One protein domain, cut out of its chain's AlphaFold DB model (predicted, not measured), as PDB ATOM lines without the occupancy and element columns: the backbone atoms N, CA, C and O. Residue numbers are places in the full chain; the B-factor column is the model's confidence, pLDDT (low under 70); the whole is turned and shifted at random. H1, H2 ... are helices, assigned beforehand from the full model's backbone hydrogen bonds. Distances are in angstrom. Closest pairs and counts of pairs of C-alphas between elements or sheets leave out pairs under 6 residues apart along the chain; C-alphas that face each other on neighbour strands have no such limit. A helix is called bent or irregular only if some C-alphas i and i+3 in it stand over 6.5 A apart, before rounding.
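AT A GLANCE: This is residues 59 to 100 of the 297 residues of a protein of Kuraishia capsulata CBS 1993 (UniProt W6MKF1). One helix, H2, runs along the length of this small model, and the chain after it folds back in a long loop, residues 80 to 92, that brings the short helix H3 to the first part of H2. The other short helix, H1, lies beyond the first end of H2 and also packs on H3. The printed part has 42 residues, with three named helices in the order H1, H2, H3 and no named strand; the class is all helix. The whole is compact, with a radius of gyration of the C-alphas of 10.0 A, and only just elongated, spanning 30 by 20 by 15 A.

IN THESE COORDINATES: Find C-alpha 67 at (149.876, 158.824, 144.641); from there H2, residues 67 to 79, runs 18.6 A to C-alpha 79 at (146.915, 141.322, 138.974). Look before it for H1, residues 60 to 64, 8.2 A long. H3, residues 93 to 97, is 7.8 A long and ends at C-alpha 97 at (155.617, 155.248, 135.525). H1 and H3 are neither bent nor irregular, but only just: C-alphas 60 and 63 are 6.2 A apart, and so are C-alphas 93 and 96.

HOW THE PARTS SIT: Look at residues 69 to 73 of H2, which alone touch H3; the closest C-alphas, of Asn 69 and Leu 94, are 6.4 A apart. H3 also touches H1, and there the closest C-alphas, of Cys 64 and Glu 93, are 5.7 A apart. H1 and H2 meet only through their link. In H2 every O i to N i+4 pair is within hydrogen-bond range; H1 has 0 of 1 and H3 0 of 1, beside 2 of 2 and 1 of 2 O i to N i+3 pairs.

THE WHOLE: The C-alphas farthest apart, of Pro 59 and Gly 81, are 30.2 A apart. The printed part has no cut. The link from H1 to H2 is tight, and that from H2 to H3 is long, with 13 residues. The mean pLDDT of the printed part is 76.8; look at residues 82 to 92 for the values under 70.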
ATOM      1  N   PRO A  59     160.940 167.519 132.914       87.62
ATOM      2  CA  PRO A  59     160.106 166.929 131.875       87.62
ATOM      3  C   PRO A  59     158.618 166.821 132.263       87.62
ATOM      4  O   PRO A  59     158.291 166.620 133.437       87.62
ATOM      5  N   PRO A  60     157.693 166.889 131.285       87.00
ATOM      6  CA  PRO A  60     156.252 166.964 131.543       87.00
ATOM      7  C   PRO A  60     155.672 165.716 132.228       87.00
ATOM      8  O   PRO A  60     154.675 165.825 132.941       87.00
ATOM      9  N   TYR A  61     156.317 164.553 132.076       84.94
ATOM     10  CA  TYR A  61     155.881 163.293 132.682       84.94
ATOM     11  C   TYR A  61     155.921 163.288 134.214       84.94
ATOM     12  O   TYR A  61     155.258 162.457 134.825       84.94
ATOM     13  N   VAL A  62     156.621 164.232 134.855       86.44
ATOM     14  CA  VAL A  62     156.620 164.374 136.324       86.44
ATOM     15  C   VAL A  62     155.201 164.589 136.869       86.44
ATOM     16  O   VAL A  62     154.893 164.137 137.967       86.44
ATOM     17  N   LYS A  63     154.298 165.200 136.090       87.50
ATOM     18  CA  LYS A  63     152.891 165.397 136.480       87.50
ATOM     19  C   LYS A  63     152.111 164.083 136.623       87.50
ATOM     20  O   LYS A  63     151.143 164.042 137.374       87.50
ATOM     21  N   CYS A  64     152.533 163.017 135.941       84.75
ATOM     22  CA  CYS A  64     151.879 161.708 135.987       84.75
ATOM     23  C   CYS A  64     152.207 160.920 137.274       84.75
ATOM     24  O   CYS A  64     151.510 159.952 137.586       84.75
ATOM     25  N   PHE A  65     153.223 161.346 138.040       85.94
ATOM     26  CA  PHE A  65     153.641 160.743 139.314       85.94
ATOM     27  C   PHE A  65     152.762 161.218 140.483       85.94
ATOM     28  O   PHE A  65     153.223 161.912 141.387       85.94
ATOM     29  N   THR A  66     151.482 160.845 140.463       89.56
ATOM     30  CA  THR A  66     150.540 161.066 141.574       89.56
ATOM     31  C   THR A  66     150.393 159.806 142.429       89.56
ATOM     32  O   THR A  66     150.500 158.686 141.919       89.56
ATOM     33  N   ASP A  67     150.093 159.960 143.723       87.75
ATOM     34  CA  ASP A  67     149.876 158.824 144.641       87.75
ATOM     35  C   ASP A  67     148.753 157.889 144.158       87.75
ATOM     36  O   ASP A  67     148.816 156.670 144.334       87.75
ATOM     37  N   GLU A  68     147.746 158.451 143.485       87.06
ATOM     38  CA  GLU A  68     146.639 157.715 142.872       87.06
ATOM     39  C   GLU A  68     147.108 156.834 141.704       87.06
ATOM     40  O   GLU A  68     146.783 155.645 141.652       87.06
ATOM     41  N   ASN A  69     147.917 157.385 140.794       84.50
ATOM     42  CA  ASN A  69     148.448 156.654 139.642       84.50
ATOM     43  C   ASN A  69     149.448 155.570 140.078       84.50
ATOM     44  O   ASN A  69     149.420 154.452 139.560       84.50
ATOM     45  N   VAL A  70     150.261 155.847 141.101       84.56
ATOM     46  CA  VAL A  70     151.158 154.853 141.713       84.56
ATOM     47  C   VAL A  70     150.362 153.729 142.383       84.56
ATOM     48  O   VAL A  70     150.714 152.555 142.247       84.56
ATOM     49  N   GLY A  71     149.267 154.058 143.075       85.38
ATOM     50  CA  GLY A  71     148.354 153.072 143.654       85.38
ATOM     51  C   GLY A  71     147.728 152.161 142.595       85.38
ATOM     52  O   GLY A  71     147.749 150.939 142.746       85.38
ATOM     53  N   ARG A  72     147.240 152.740 141.488       82.50
ATOM     54  CA  ARG A  72     146.680 151.990 140.349       82.50
ATOM     55  C   ARG A  72     147.704 151.061 139.703       82.50
ATOM     56  O   ARG A  72     147.395 149.890 139.493       82.50
ATOM     57  N   LEU A  73     148.924 151.543 139.457       82.12
ATOM     58  CA  LEU A  73     150.001 150.724 138.897       82.12
ATOM     59  C   LEU A  73     150.323 149.526 139.799       82.12
ATOM     60  O   LEU A  73     150.470 148.409 139.313       82.12
ATOM     61  N   ARG A  74     150.383 149.733 141.122       82.69
ATOM     62  CA  ARG A  74     150.629 148.648 142.089       82.69
ATOM     63  C   ARG A  74     149.534 147.584 142.065       82.69
ATOM     64  O   ARG A  74     149.851 146.406 142.210       82.69
ATOM     65  N   SER A  75     148.271 147.976 141.907       82.38
ATOM     66  CA  SER A  75     147.160 147.023 141.785       82.38
ATOM     67  C   SER A  75     147.254 146.215 140.489       82.38
ATOM     68  O   SER A  75     147.222 144.989 140.543       82.38
ATOM     69  N   LEU A  76     147.496 146.875 139.352       78.31
ATOM     70  CA  LEU A  76     147.664 146.209 138.053       78.31
ATOM     71  C   LEU A  76     148.879 145.274 138.019       78.31
ATOM     72  O   LEU A  76     148.833 144.208 137.407       78.31
ATOM     73  N   LEU A  77     149.961 145.643 138.707       79.62
ATOM     74  CA  LEU A  77     151.149 144.803 138.826       79.62
ATOM     75  C   LEU A  77     150.865 143.526 139.630       79.62
ATOM     76  O   LEU A  77     151.363 142.455 139.282       79.62
ATOM     77  N   LYS A  78     150.048 143.622 140.688       81.12
ATOM     78  CA  LYS A  78     149.607 142.458 141.472       81.12
ATOM     79  C   LYS A  78     148.704 141.533 140.660       81.12
ATOM     80  O   LYS A  78     148.843 140.320 140.771       81.12
ATOM     81  N   GLU A  79     147.814 142.091 139.844       78.81
ATOM     82  CA  GLU A  79     146.915 141.322 138.974       78.81
ATOM     83  C   GLU A  79     147.671 140.579 137.860       78.81
ATOM     84  O   GLU A  79     147.322 139.447 137.538       78.81
ATOM     85  N   ASN A  80     148.751 141.165 137.331       72.50
ATOM     86  CA  ASN A  80     149.559 140.590 136.246       72.50
ATOM     87  C   ASN A  80     150.798 139.799 136.716       72.50
ATOM     88  O   ASN A  80     151.671 139.474 135.913       72.50
ATOM     89  N   GLY A  81     150.894 139.470 138.008       70.25
ATOM     90  CA  GLY A  81     151.951 138.592 138.525       70.25
ATOM     91  C   GLY A  81     153.354 139.211 138.575       70.25
ATOM     92  O   GLY A  81     154.334 138.472 138.598       70.25
ATOM     93  N   GLY A  82     153.468 140.543 138.617       67.00
ATOM     94  CA  GLY A  82     154.749 141.240 138.787       67.00
ATOM     95  C   GLY A  82     155.518 141.550 137.500       67.00
ATOM     96  O   GLY A  82     156.596 142.135 137.580       67.00
ATOM     97  N   ASP A  83     154.978 141.198 136.333       64.75
ATOM     98  CA  ASP A  83     155.633 141.429 135.045       64.75
ATOM     99  C   ASP A  83     155.230 142.791 134.448       64.75
ATOM    100  O   ASP A  83     154.103 142.985 133.991       64.75
ATOM    101  N   LEU A  84     156.158 143.753 134.491       65.00
ATOM    102  CA  LEU A  84     155.973 145.127 134.005       65.00
ATOM    103  C   LEU A  84     155.881 145.217 132.474       65.00
ATOM    104  O   LEU A  84     155.274 146.157 131.970       65.00
ATOM    105  N   GLU A  85     156.449 144.255 131.738       62.06
ATOM    106  CA  GLU A  85     156.492 144.273 130.266       62.06
ATOM    107  C   GLU A  85     155.183 143.804 129.619       62.06
ATOM    108  O   GLU A  85     154.923 144.088 128.453       62.06
ATOM    109  N   ARG A  86     154.346 143.093 130.382       58.09
ATOM    110  CA  ARG A  86     153.039 142.581 129.942       58.09
ATOM    111  C   ARG A  86     151.889 143.559 130.134       58.09
ATOM    112  O   ARG A  86     150.768 143.268 129.720       58.09
ATOM    113  N   LEU A  87     152.138 144.679 130.805       61.38
ATOM    114  CA  LEU A  87     151.135 145.713 130.972       61.38
ATOM    115  C   LEU A  87     150.979 146.422 129.624       61.38
ATOM    116  O   LEU A  87     151.881 147.123 129.174       61.38
ATOM    117  N   ASP A  88     149.833 146.228 128.978       56.75
ATOM    118  CA  ASP A  88     149.453 146.950 127.764       56.75
ATOM    119  C   ASP A  88     149.074 148.391 128.165       56.75
ATOM    120  O   ASP A  88     147.905 148.749 128.301       56.75
ATOM    121  N   VAL A  89     150.084 149.199 128.520       60.22
ATOM    122  CA  VAL A  89     149.915 150.584 129.011       60.22
ATOM    123  C   VAL A  89     149.822 151.582 127.853       60.22
ATOM    124  O   VAL A  89     149.989 152.790 128.043       60.22
ATOM    125  N   GLU A  90     149.559 151.103 126.636       54.69
ATOM    126  CA  GLU A  90     149.366 151.957 125.473       54.69
ATOM    127  C   GLU A  90     148.225 152.956 125.754       54.69
ATOM    128  O   GLU A  90     147.083 152.585 126.018       54.69
ATOM    129  N   ASN A  91     148.554 154.254 125.723       57.19
ATOM    130  CA  ASN A  91     147.654 155.405 125.919       57.19
ATOM    131  C   ASN A  91     147.179 155.749 127.347       57.19
ATOM    132  O   ASN A  91     146.189 156.468 127.483       57.19
ATOM    133  N   THR A  92     147.880 155.350 128.416       67.19
ATOM    134  CA  THR A  92     147.547 155.832 129.779       67.19
ATOM    135  C   THR A  92     148.687 156.639 130.409       67.19
ATOM    136  O   THR A  92     149.856 156.331 130.204       67.19
ATOM    137  N   GLU A  93     148.367 157.628 131.256       70.19
ATOM    138  CA  GLU A  93     149.332 158.381 132.092       70.19
ATOM    139  C   GLU A  93     150.262 157.474 132.928       70.19
ATOM    140  O   GLU A  93     151.338 157.887 133.353       70.19
ATOM    141  N   LEU A  94     149.858 156.216 133.130       76.38
ATOM    142  CA  LEU A  94     150.615 155.155 133.790       76.38
ATOM    143  C   LEU A  94     151.839 154.686 132.984       76.38
ATOM    144  O   LEU A  94     152.753 154.117 133.577       76.38
ATOM    145  N   GLN A  95     151.895 154.936 131.669       79.88
ATOM    146  CA  GLN A  95     153.017 154.535 130.810       79.88
ATOM    147  C   GLN A  95     154.318 155.181 131.282       79.88
ATOM    148  O   GLN A  95     155.369 154.551 131.293       79.88
ATOM    149  N   PHE A  96     154.233 156.432 131.733       79.50
ATOM    150  CA  PHE A  96     155.383 157.193 132.205       79.50
ATOM    151  C   PHE A  96     155.909 156.737 133.573       79.50
ATOM    152  O   PHE A  96     156.986 157.168 133.980       79.50
ATOM    153  N   LEU A  97     155.167 155.877 134.281       81.81
ATOM    154  CA  LEU A  97     155.617 155.248 135.525       81.81
ATOM    155  C   LEU A  97     156.393 153.948 135.276       81.81
ATOM    156  O   LEU A  97     157.080 153.468 136.179       81.81
ATOM    157  N   VAL A  98     156.284 153.375 134.074       82.44
ATOM    158  CA  VAL A  98     157.035 152.188 133.664       82.44
ATOM    159  C   VAL A  98     158.346 152.645 133.012       82.44
ATOM    160  O   VAL A  98     158.321 153.518 132.142       82.44
ATOM    161  N   PRO A  99     159.509 152.094 133.411       84.44
ATOM    162  CA  PRO A  99     160.770 152.401 132.748       84.44
ATOM    163  C   PRO A  99     160.689 152.110 131.241       84.44
ATOM    164  O   PRO A  99     160.162 151.065 130.853       84.44
ATOM    165  N   PRO A 100     161.201 152.999 130.373       82.75
ATOM    166  CA  PRO A 100     161.171 152.770 128.936       82.75
ATOM    167  C   PRO A 100     162.044 151.571 128.555       82.75
ATOM    168  O   PRO A 100     163.084 151.319 129.166       82.75
TER     169      PRO A 100